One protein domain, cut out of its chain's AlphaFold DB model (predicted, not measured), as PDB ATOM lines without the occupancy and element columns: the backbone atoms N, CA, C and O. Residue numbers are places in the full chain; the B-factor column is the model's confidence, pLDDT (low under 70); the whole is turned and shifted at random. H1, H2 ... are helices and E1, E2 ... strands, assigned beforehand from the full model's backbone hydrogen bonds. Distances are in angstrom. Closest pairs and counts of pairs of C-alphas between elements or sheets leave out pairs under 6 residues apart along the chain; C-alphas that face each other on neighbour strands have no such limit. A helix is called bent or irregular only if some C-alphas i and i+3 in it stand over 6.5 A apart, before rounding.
ATOM      1  N   ARG A   3     155.079  -3.302-186.886       93.69
ATOM      2  CA  ARG A   3     154.147  -2.177-187.036       93.69
ATOM      3  C   ARG A   3     152.713  -2.672-186.961       93.69
ATOM      4  O   ARG A   3     152.421  -3.791-187.369       93.69
ATOM      5  N   LEU A   4     151.823  -1.829-186.462       95.25
ATOM      6  CA  LEU A   4     150.385  -2.026-186.600       95.25
ATOM      7  C   LEU A   4     149.917  -1.253-187.824       95.25
ATOM      8  O   LEU A   4     150.263  -0.087-187.984       95.25
ATOM      9  N   VAL A   5     149.138  -1.889-188.686       96.56
ATOM     10  CA  VAL A   5     148.499  -1.241-189.830       96.56
ATOM     11  C   VAL A   5     147.000  -1.305-189.615       96.56
ATOM     12  O   VAL A   5     146.440  -2.386-189.478       96.56
ATOM     13  N   ILE A   6     146.362  -0.146-189.557       97.31
ATOM     14  CA  ILE A   6     144.935   0.010-189.306       97.31
ATOM     15  C   ILE A   6     144.292   0.467-190.605       97.31
ATOM     16  O   ILE A   6     144.603   1.542-191.124       97.31
ATOM     17  N   GLU A   7     143.392  -0.351-191.125       97.75
ATOM     18  CA  GLU A   7     142.522   0.027-192.225       97.75
ATOM     19  C   GLU A   7     141.292   0.739-191.691       97.75
ATOM     20  O   GLU A   7     140.654   0.294-190.734       97.75
ATOM     21  N   LEU A   8     140.965   1.851-192.334       96.69
ATOM     22  CA  LEU A   8     139.870   2.725-191.962       96.69
ATOM     23  C   LEU A   8     138.900   2.816-193.139       96.69
ATOM     24  O   LEU A   8     139.316   2.878-194.295       96.69
ATOM     25  N   LYS A   9     137.603   2.840-192.852       95.75
ATOM     26  CA  LYS A   9     136.576   2.989-193.882       95.75
ATOM     27  C   LYS A   9     136.654   4.383-194.493       95.75
ATOM     28  O   LYS A   9     136.668   5.357-193.752       95.75
ATOM     29  N   ASN A  10     136.681   4.478-195.822       94.00
ATOM     30  CA  ASN A  10     136.731   5.746-196.568       94.00
ATOM     31  C   ASN A  10     137.915   6.664-196.202       94.00
ATOM     32  O   ASN A  10     137.881   7.863-196.472       94.00
ATOM     33  N   HIS A  11     138.973   6.114-195.602       94.12
ATOM     34  CA  HIS A  11     140.150   6.868-195.190       94.12
ATOM     35  C   HIS A  11     141.435   6.096-195.519       94.12
ATOM     36  O   HIS A  11     141.425   4.865-195.579       94.12
ATOM     37  N   PRO A  12     142.574   6.792-195.695       93.56
ATOM     38  CA  PRO A  12     143.864   6.137-195.844       93.56
ATOM     39  C   PRO A  12     144.204   5.253-194.639       93.56
ATOM     40  O   PRO A  12     143.883   5.582-193.492       93.56
ATOM     41  N   ARG A  13     144.926   4.158-194.896       93.44
ATOM     42  CA  ARG A  13     145.465   3.294-193.839       93.44
ATOM     43  C   ARG A  13     146.377   4.093-192.906       93.44
ATOM     44  O   ARG A  13     147.134   4.960-193.345       93.44
ATOM     45  N   ARG A  14     146.357   3.760-191.617       93.38
ATOM     46  CA  ARG A  14     147.282   4.305-190.613       93.38
ATOM     47  C   ARG A  14     148.297   3.247-190.217       93.38
ATOM     48  O   ARG A  14     147.945   2.088-190.039       93.38
ATOM     49  N   SER A  15     149.560   3.635-190.081       92.88
ATOM     50  CA  SER A  15     150.633   2.721-189.685       92.88
ATOM     51  C   SER A  15     151.334   3.230-188.438       92.88
ATOM     52  O   SER A  15     151.856   4.341-188.429       92.88
ATOM     53  N   LEU A  16     151.383   2.392-187.409       91.44
ATOM     54  CA  LEU A  16     151.933   2.701-186.096       91.44
ATOM     55  C   LEU A  16     153.202   1.882-185.894       91.44
ATOM     56  O   LEU A  16     153.185   0.665-186.080       91.44
ATOM     57  N   SER A  17     154.297   2.524-185.507       89.69
ATOM     58  CA  SER A  17     155.473   1.797-185.029       89.69
ATOM     59  C   SER A  17     155.242   1.396-183.578       89.69
ATOM     60  O   SER A  17     154.948   2.257-182.756       89.69
ATOM     61  N   VAL A  18     155.370   0.104-183.273       87.25
ATOM     62  CA  VAL A  18     155.327  -0.384-181.888       87.25
ATOM     63  C   VAL A  18     156.727  -0.228-181.304       87.25
ATOM     64  O   VAL A  18     157.701  -0.660-181.934       87.25
ATOM     65  N   MET A  19     156.851   0.428-180.149       84.69
ATOM     66  CA  MET A  19     158.158   0.640-179.521       84.69
ATOM     67  C   MET A  19     158.770  -0.688-179.054       84.69
ATOM     68  O   MET A  19     158.066  -1.671-178.815       84.69
ATOM     69  N   SER A  20     160.099  -0.742-178.926       80.44
ATOM     70  CA  SER A  20     160.773  -1.945-178.420       80.44
ATOM     71  C   SER A  20     160.276  -2.277-177.009       80.44
ATOM     72  O   SER A  20     160.257  -1.403-176.147       80.44
ATOM     73  N   GLY A  21     159.838  -3.519-176.791       82.75
ATOM     74  CA  GLY A  21     159.251  -3.968-175.521       82.75
ATOM     75  C   GLY A  21     157.798  -3.536-175.277       82.75
ATOM     76  O   GLY A  21     157.181  -4.011-174.327       82.75
ATOM     77  N   GLU A  22     157.213  -2.690-176.131       88.00
ATOM     78  CA  GLU A  22     155.810  -2.292-176.012       88.00
ATOM     79  C   GLU A  22     154.889  -3.418-176.492       88.00
ATOM     80  O   GLU A  22     155.052  -3.994-177.574       88.00
ATOM     81  N   ARG A  23     153.871  -3.726-175.685       91.12
ATOM     82  CA  ARG A  23     152.823  -4.657-176.096       91.12
ATOM     83  C   ARG A  23     151.895  -3.987-177.109       91.12
ATOM     84  O   ARG A  23     151.509  -2.832-176.947       91.12
ATOM     85  N   MET A  24     151.465  -4.730-178.128       91.12
ATOM     86  CA  MET A  24     150.592  -4.190-179.182       91.12
ATOM     87  C   MET A  24     149.264  -3.644-178.651       91.12
ATOM     88  O   MET A  24     148.751  -2.666-179.182       91.12
ATOM     89  N   ASP A  25     148.708  -4.257-177.607       93.81
ATOM     90  CA  ASP A  25     147.477  -3.787-176.979       93.81
ATOM     91  C   ASP A  25     147.680  -2.441-176.270       93.81
ATOM     92  O   ASP A  25     146.810  -1.576-176.339       93.81
ATOM     93  N   ALA A  26     148.839  -2.223-175.642       93.44
ATOM     94  CA  ALA A  26     149.205  -0.918-175.093       93.44
ATOM     95  C   ALA A  26     149.358   0.139-176.203       93.44
ATOM     96  O   ALA A  26     148.812   1.236-176.076       93.44
ATOM     97  N   ALA A  27     149.995  -0.218-177.324       93.19
ATOM     98  CA  ALA A  27     150.128   0.669-178.481       93.19
ATOM     99  C   ALA A  27     148.759   1.065-179.078       93.19
ATOM    100  O   ALA A  27     148.549   2.233-179.408       93.19
ATOM    101  N   ILE A  28     147.805   0.124-179.171       94.88
ATOM    102  CA  ILE A  28     146.426   0.404-179.607       94.88
ATOM    103  C   ILE A  28     145.751   1.410-178.674       94.88
ATOM    104  O   ILE A  28     145.242   2.420-179.154       94.88
ATOM    105  N   ARG A  29     145.782   1.177-177.355       94.81
ATOM    106  CA  ARG A  29     145.160   2.078-176.366       94.81
ATOM    107  C   ARG A  29     145.751   3.482-176.431       94.81
ATOM    108  O   ARG A  29     145.019   4.463-176.499       94.81
ATOM    109  N   LYS A  30     147.081   3.574-176.503       93.12
ATOM    110  CA  LYS A  30     147.810   4.839-176.639       93.12
ATOM    111  C   LYS A  30     147.429   5.601-177.910       93.12
ATOM    112  O   LYS A  30     147.418   6.830-177.899       93.12
ATOM    113  N   HIS A  31     147.144   4.894-179.006       93.06
ATOM    114  CA  HIS A  31     146.849   5.523-180.291       93.06
ATOM    115  C   HIS A  31     145.352   5.760-180.559       93.06
ATOM    116  O   HIS A  31     145.012   6.595-181.396       93.06
ATOM    117  N   ALA A  32     144.451   5.077-179.846       93.88
ATOM    118  CA  ALA A  32     143.004   5.185-180.036       93.88
ATOM    119  C   ALA A  32     142.459   6.633-180.008       93.88
ATOM    120  O   ALA A  32     141.635   6.950-180.870       93.88
ATOM    121  N   PRO A  33     142.929   7.554-179.135       93.56
ATOM    122  CA  PRO A  33     142.471   8.948-179.143       93.56
ATOM    123  C   PRO A  33     142.650   9.671-180.485       93.56
ATOM    124  O   PRO A  33     141.782  10.449-180.874       93.56
ATOM    125  N   TYR A  34     143.717   9.370-181.233       92.94
ATOM    126  CA  TYR A  34     144.004   9.984-182.539       92.94
ATOM    127  C   TYR A  34     143.146   9.426-183.681       92.94
ATOM    128  O   TYR A  34     143.181   9.942-184.796       92.94
ATOM    129  N   LEU A  35     142.386   8.361-183.418       93.38
ATOM    130  CA  LEU A  35     141.483   7.721-184.374       93.38
ATOM    131  C   LEU A  35     140.009   8.005-184.053       93.38
ATOM    132  O   LEU A  35     139.115   7.386-184.633       93.38
ATOM    133  N   ARG A  36     139.731   8.938-183.132       91.44
ATOM    134  CA  ARG A  36     138.368   9.331-182.768       91.44
ATOM    135  C   ARG A  36     137.595   9.793-184.007       91.44
ATOM    136  O   ARG A  36     138.091  10.565-184.817       91.44
ATOM    137  N   GLY A  37     136.363   9.305-184.137       90.44
ATOM    138  CA  GLY A  37     135.492   9.599-185.279       90.44
ATOM    139  C   GLY A  37     135.747   8.734-186.519       90.44
ATOM    140  O   GLY A  37     134.887   8.689-187.389       90.44
ATOM    141  N   LEU A  38     136.853   7.986-186.575       94.31
ATOM    142  CA  LEU A  38     137.165   7.087-187.690       94.31
ATOM    143  C   LEU A  38     136.593   5.682-187.437       94.31
ATOM    144  O   LEU A  38     136.458   5.245-186.292       94.31
ATOM    145  N   GLU A  39     136.257   4.964-188.511       95.50
ATOM    146  CA  GLU A  39     135.723   3.596-188.452       95.50
ATOM    147  C   GLU A  39     136.812   2.582-188.851       95.50
ATOM    148  O   GLU A  39     137.094   2.431-190.044       95.50
ATOM    149  N   PRO A  40     137.452   1.886-187.890       96.50
ATOM    150  CA  PRO A  40     138.416   0.841-188.204       96.50
ATOM    151  C   PRO A  40     137.727  -0.422-188.735       96.50
ATOM    152  O   PRO A  40     136.814  -0.986-188.112       96.50
ATOM    153  N   VAL A  41     138.212  -0.884-189.886       97.44
ATOM    154  CA  VAL A  41     137.705  -2.057-190.610       97.44
ATOM    155  C   VAL A  41     138.572  -3.275-190.326       97.44
ATOM    156  O   VAL A  41     138.038  -4.343-190.039       97.44
ATOM    157  N   GLN A  42     139.897  -3.107-190.337       97.56
ATOM    158  CA  GLN A  42     140.848  -4.195-190.130       97.56
ATOM    159  C   GLN A  42     142.117  -3.699-189.434       97.56
ATOM    160  O   GLN A  42     142.517  -2.546-189.582       97.56
ATOM    161  N   VAL A  43     142.758  -4.581-188.669       97.38
ATOM    162  CA  VAL A  43     144.085  -4.344-188.092       97.38
ATOM    163  C   VAL A  43     145.003  -5.475-188.524       97.38
ATOM    164  O   VAL A  43     144.627  -6.645-188.450       97.38
ATOM    165  N   PHE A  44     146.207  -5.124-188.957       97.50
ATOM    166  CA  PHE A  44     147.270  -6.054-189.301       97.50
ATOM    167  C   PHE A  44     148.505  -5.792-188.453       97.50
ATOM    168  O   PHE A  44     148.846  -4.650-188.142       97.50
ATOM    169  N   VAL A  45     149.222  -6.864-188.159       96.00
ATOM    170  CA  VAL A  45     150.599  -6.824-187.695       96.00
ATOM    171  C   VAL A  45     151.494  -6.941-188.920       96.00
ATOM    172  O   VAL A  45     151.447  -7.939-189.634       96.00
ATOM    173  N   GLN A  46     152.294  -5.913-189.170       95.31
ATOM    174  CA  GLN A  46     153.327  -5.924-190.192       95.31
ATOM    175  C   GLN A  46     154.671  -6.298-189.559       95.31
ATOM    176  O   GLN A  46     155.132  -5.639-188.622       95.31
ATOM    177  N   GLU A  47     155.320  -7.320-190.103       93.62
ATOM    178  CA  GLU A  47     156.625  -7.809-189.660       93.62
ATOM    179  C   GLU A  47     157.590  -7.898-190.834       93.62
ATOM    180  O   GLU A  47     157.201  -8.263-191.942       93.62
ATOM    181  N   TYR A  48     158.853  -7.555-190.589       91.62
ATOM    182  CA  TYR A  48     159.908  -7.759-191.577       91.62
ATOM    183  C   TYR A  48     160.169  -9.256-191.763       91.62
ATOM    184  O   TYR A  48     160.462  -9.955-190.794       91.62
ATOM    185  N   ASP A  49     160.092  -9.720-193.007       92.31
ATOM    186  CA  ASP A  49     160.375 -11.097-193.403       92.31
ATOM    187  C   ASP A  49     161.250 -11.075-194.669       92.31
ATOM    188  O   ASP A  49     160.741 -10.793-195.759       92.31
ATOM    189  N   PRO A  50     162.562 -11.358-194.561       92.19
ATOM    190  CA  PRO A  50     163.487 -11.275-195.691       92.19
ATOM    191  C   PRO A  50     163.226 -12.335-196.768       92.19
ATOM    192  O   PRO A  50     163.804 -12.249-197.847       92.19
ATOM    193  N   ARG A  51     162.379 -13.337-196.492       93.69
ATOM    194  CA  ARG A  51     162.037 -14.407-197.441       93.69
ATOM    195  C   ARG A  51     160.924 -14.002-198.408       93.69
ATOM    196  O   ARG A  51     160.682 -14.709-199.380       93.69
ATOM    197  N   LEU A  52     160.229 -12.895-198.143       90.69
ATOM    198  CA  LEU A  52     159.162 -12.377-198.997       90.69
ATOM    199  C   LEU A  52     159.714 -11.349-199.989       90.69
ATOM    200  O   LEU A  52     160.534 -10.506-199.627       90.69
ATOM    201  N   SER A  53     159.189 -11.342-201.215       90.19
ATOM    202  CA  SER A  53     159.536 -10.344-202.240       90.19
ATOM    203  C   SER A  53     159.252  -8.907-201.786       90.19
ATOM    204  O   SER A  53     160.027  -7.994-202.059       90.19
ATOM    205  N   THR A  54     158.179  -8.710-201.020       90.12
ATOM    206  CA  THR A  54     157.791  -7.421-200.428       90.12
ATOM    207  C   THR A  54     158.576  -7.068-199.166       90.12
ATOM    208  O   THR A  54     158.421  -5.963-198.652       90.12
ATOM    209  N   ARG A  55     159.379  -8.000-198.632       92.19
ATOM    210  CA  ARG A  55     160.107  -7.921-197.351       92.19
ATOM    211  C   ARG A  55     159.239  -7.737-196.101       92.19
ATOM    212  O   ARG A  55     159.774  -7.633-194.997       92.19
ATOM    213  N   PHE A  56     157.915  -7.703-196.245       94.06
ATOM    214  CA  PHE A  56     156.980  -7.476-195.148       94.06
ATOM    215  C   PHE A  56     155.806  -8.446-195.211       94.06
ATOM    216  O   PHE A  56     155.094  -8.527-196.214       94.06
ATOM    217  N   ARG A  57     155.584  -9.140-194.097       94.75
ATOM    218  CA  ARG A  57     154.420  -9.987-193.846       94.75
ATOM    219  C   ARG A  57     153.349  -9.166-193.143       94.75
ATOM    220  O   ARG A  57     153.666  -8.456-192.196       94.75
ATOM    221  N   TYR A  58     152.099  -9.290-193.582       95.75
ATOM    222  CA  TYR A  58     150.942  -8.659-192.950       95.75
ATOM    223  C   TYR A  58     150.020  -9.747-192.412       95.75
ATOM    224  O   TYR A  58     149.402 -10.477-193.182       95.75
ATOM    225  N   THR A  59     149.932  -9.851-191.093       96.62
ATOM    226  CA  THR A  59     149.105 -10.850-190.413       96.62
ATOM    227  C   THR A  59     147.866 -10.163-189.840       96.62
ATOM    228  O   THR A  59     148.026  -9.242-189.036       96.62
ATOM    229  N   PRO A  60     146.636 -10.557-190.222       97.44
ATOM    230  CA  PRO A  60     145.422 -10.028-189.606       97.44
ATOM    231  C   PRO A  60     145.423 -10.225-188.083       97.44
ATOM    232  O   PRO A  60     145.789 -11.289-187.590       97.44
ATOM    233  N   ALA A  61     144.993  -9.205-187.342       96.94
ATOM    234  CA  ALA A  61     144.920  -9.208-185.883       96.94
ATOM    235  C   ALA A  61     143.517  -8.780-185.407       96.94
ATOM    236  O   ALA A  61     143.346  -7.663-184.903       96.94
ATOM    237  N   PRO A  62     142.490  -9.636-185.583       97.31
ATOM    238  CA  PRO A  62     141.105  -9.320-185.217       97.31
ATOM    239  C   PRO A  62     140.944  -8.937-183.739       97.31
ATOM    240  O   PRO A  62     140.211  -8.003-183.429       97.31
ATOM    241  N   GLN A  63     141.712  -9.548-182.838       97.31
ATOM    242  CA  GLN A  63     141.715  -9.216-181.413       97.31
ATOM    243  C   GLN A  63     142.141  -7.762-181.134       97.31
ATOM    244  O   GLN A  63     141.652  -7.124-180.204       97.31
ATOM    245  N   LEU A  64     143.039  -7.201-181.955       96.88
ATOM    246  CA  LEU A  64     143.463  -5.801-181.832       96.88
ATOM    247  C   LEU A  64     142.439  -4.843-182.444       96.88
ATOM    248  O   LEU A  64     142.292  -3.720-181.965       96.88
ATOM    249  N   LEU A  65     141.716  -5.287-183.475       97.62
ATOM    250  CA  LEU A  65     140.588  -4.547-184.035       97.62
ATOM    251  C   LEU A  65     139.450  -4.420-183.015       97.62
ATOM    252  O   LEU A  65     138.906  -3.331-182.843       97.62
ATOM    253  N   GLU A  66     139.097  -5.510-182.334       97.81
ATOM    254  CA  GLU A  66     138.073  -5.507-181.283       97.81
ATOM    255  C   GLU A  66     138.455  -4.589-180.126       97.81
ATOM    256  O   GLU A  66     137.636  -3.770-179.698       97.81
ATOM    257  N   LEU A  67     139.713  -4.670-179.682       97.31
ATOM    258  CA  LEU A  67     140.265  -3.755-178.693       97.31
ATOM    259  C   LEU A  67     140.111  -2.303-179.157       97.31
ATOM    260  O   LEU A  67     139.478  -1.516-178.466       97.31
ATOM    261  N   LEU A  68     140.607  -1.957-180.348       96.75
ATOM    262  CA  LEU A  68     140.523  -0.594-180.875       96.75
ATOM    263  C   LEU A  68     139.074  -0.089-180.948       96.75
ATOM    264  O   LEU A  68     138.791   1.042-180.559       96.75
ATOM    265  N   ARG A  69     138.137  -0.925-181.409       96.75
ATOM    266  CA  ARG A  69     136.707  -0.583-181.448       96.75
ATOM    267  C   ARG A  69     136.149  -0.313-180.055       96.75
ATOM    268  O   ARG A  69     135.347   0.605-179.907       96.75
ATOM    269  N   ARG A  70     136.554  -1.091-179.046       96.50
ATOM    270  CA  ARG A  70     136.150  -0.861-177.655       96.50
ATOM    271  C   ARG A  70     136.668   0.482-177.145       96.50
ATOM    272  O   ARG A  70     135.852   1.295-176.725       96.50
ATOM    273  N   GLU A  71     137.965   0.744-177.279       95.94
ATOM    274  CA  GLU A  71     138.577   2.002-176.821       95.94
ATOM    275  C   GLU A  71     137.927   3.221-177.509       95.94
ATOM    276  O   GLU A  71     137.609   4.221-176.871       95.94
ATOM    277  N   LEU A  72     137.625   3.132-178.811       95.31
ATOM    278  CA  LEU A  72     136.931   4.205-179.534       95.31
ATOM    279  C   LEU A  72     135.491   4.433-179.052       95.31
ATOM    280  O   LEU A  72     135.026   5.575-179.072       95.31
ATOM    281  N   ARG A  73     134.771   3.384-178.631       94.12
ATOM    282  CA  ARG A  73     133.429   3.524-178.037       94.12
ATOM    283  C   ARG A  73     133.494   4.210-176.678       94.12
ATOM    284  O   ARG A  73     132.719   5.133-176.444       94.12
ATOM    285  N   GLU A  74     134.436   3.809-175.829       93.00
ATOM    286  CA  GLU A  74     134.645   4.417-174.511       93.00
ATOM    287  C   GLU A  74     134.988   5.908-174.650       93.00
ATOM    288  O   GLU A  74     134.393   6.751-173.981       93.00
ATOM    289  N   LEU A  75     135.850   6.276-175.601       90.19
ATOM    290  CA  LEU A  75     136.192   7.680-175.867       90.19
ATOM    291  C   LEU A  75     135.001   8.527-176.345       90.19
ATOM    292  O   LEU A  75     134.963   9.729-176.067       90.19
ATOM    293  N   ARG A  76     134.040   7.936-177.069       86.19
ATOM    294  CA  ARG A  76     132.808   8.635-177.479       86.19
ATOM    295  C   ARG A  76     131.909   8.929-176.279       86.19
ATOM    296  O   ARG A  76     131.374  10.026-176.202       86.19
ATOM    297  N   GLN A  77     131.779   7.983-175.350       81.50
ATOM    298  CA  GLN A  77     130.935   8.137-174.158       81.50
ATOM    299  C   GLN A  77     131.448   9.242-173.226       81.50
ATOM    300  O   GLN A  77     130.660  10.047-172.748       81.50
ATOM    301  N   HIS A  78     132.766   9.352-173.051       72.19
ATOM    302  CA  HIS A  78     133.380  10.386-172.206       72.19
ATOM    303  C   HIS A  78     133.433  11.782-172.845       72.19
ATOM    304  O   HIS A  78     133.867  12.727-172.199       72.19
ATOM    305  N   SER A  79     133.040  11.927-174.115       60.53
ATOM    306  CA  SER A  79     132.969  13.238-174.784       60.53
ATOM    307  C   SER A  79     131.560  13.849-174.747       60.53
ATOM    308  O   SER A  79     131.367  14.932-175.288       60.53
TER     309      SER A  79
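Overview. This is residues 3 to 79 of the 81 residues of an uncharacterized protein of Calidithermus roseus (UniProt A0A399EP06). A twisted four-stranded sheet has helices H1 and H2 over one face, with no named helix over the other. The long axis runs from the turn of hairpin E3-E4 to the far end of H2. The 77 printed residues include, in order, E1, E2, H1, E3, E4 and H2; the sheet's order is E2 E1 E3 E4, all antiparallel. The class is mixed; the whole is compact, with a radius of gyration of the C-alphas of 13.0 A, and only just elongated, spanning 46 by 30 by 18 A.

Arrangement. Start at E1, residues 3 to 8, which forms a hairpin with E2, residues 11 to 17; find N 6 and O 14 at 2.8 A. H1, residues 24 to 35, lies over E2 and E1 at a height over the sheet of 9.5 A. E3, residues 40 to 48, is E1's other neighbour, with N 5 and O 44 at 2.8 A. E2, H1 and E3 make a split strand-helix-strand unit, two strands running the same way with E1 between them; its crossover is right-handed. E4, residues 56 to 60, forms a hairpin with E3; N 45 and O 59 are 2.8 A apart. H2, residues 62 to 77, lies over E3 at a height of 10.9 A. H1 and H2 touch, closest at the C-alphas of Ile 28 and Leu 68, 6.1 A, at a steep tilt of 42 degrees, the same way. Every O i to N i+4 pair is within hydrogen-bond range in H2, and 5 of 8 in H1, which is irregular: C-alphas 30 and 33 are 7.2 A apart.

Along the chain. Find C-alpha 3 at (154.147, -2.177, -187.036), where E1 begins. E3 runs 23.4 A from first to last C-alpha, and H2 runs 23.0 A to C-alpha 77 at (130.935, 8.137, -174.158).

Size, cuts and confidence. The C-alphas of Arg 51 and Ser 79, the two farthest apart, are 46.1 A apart. The printed part has no cut and no long link. Its mean pLDDT is 92.8; residue 79 is under 70.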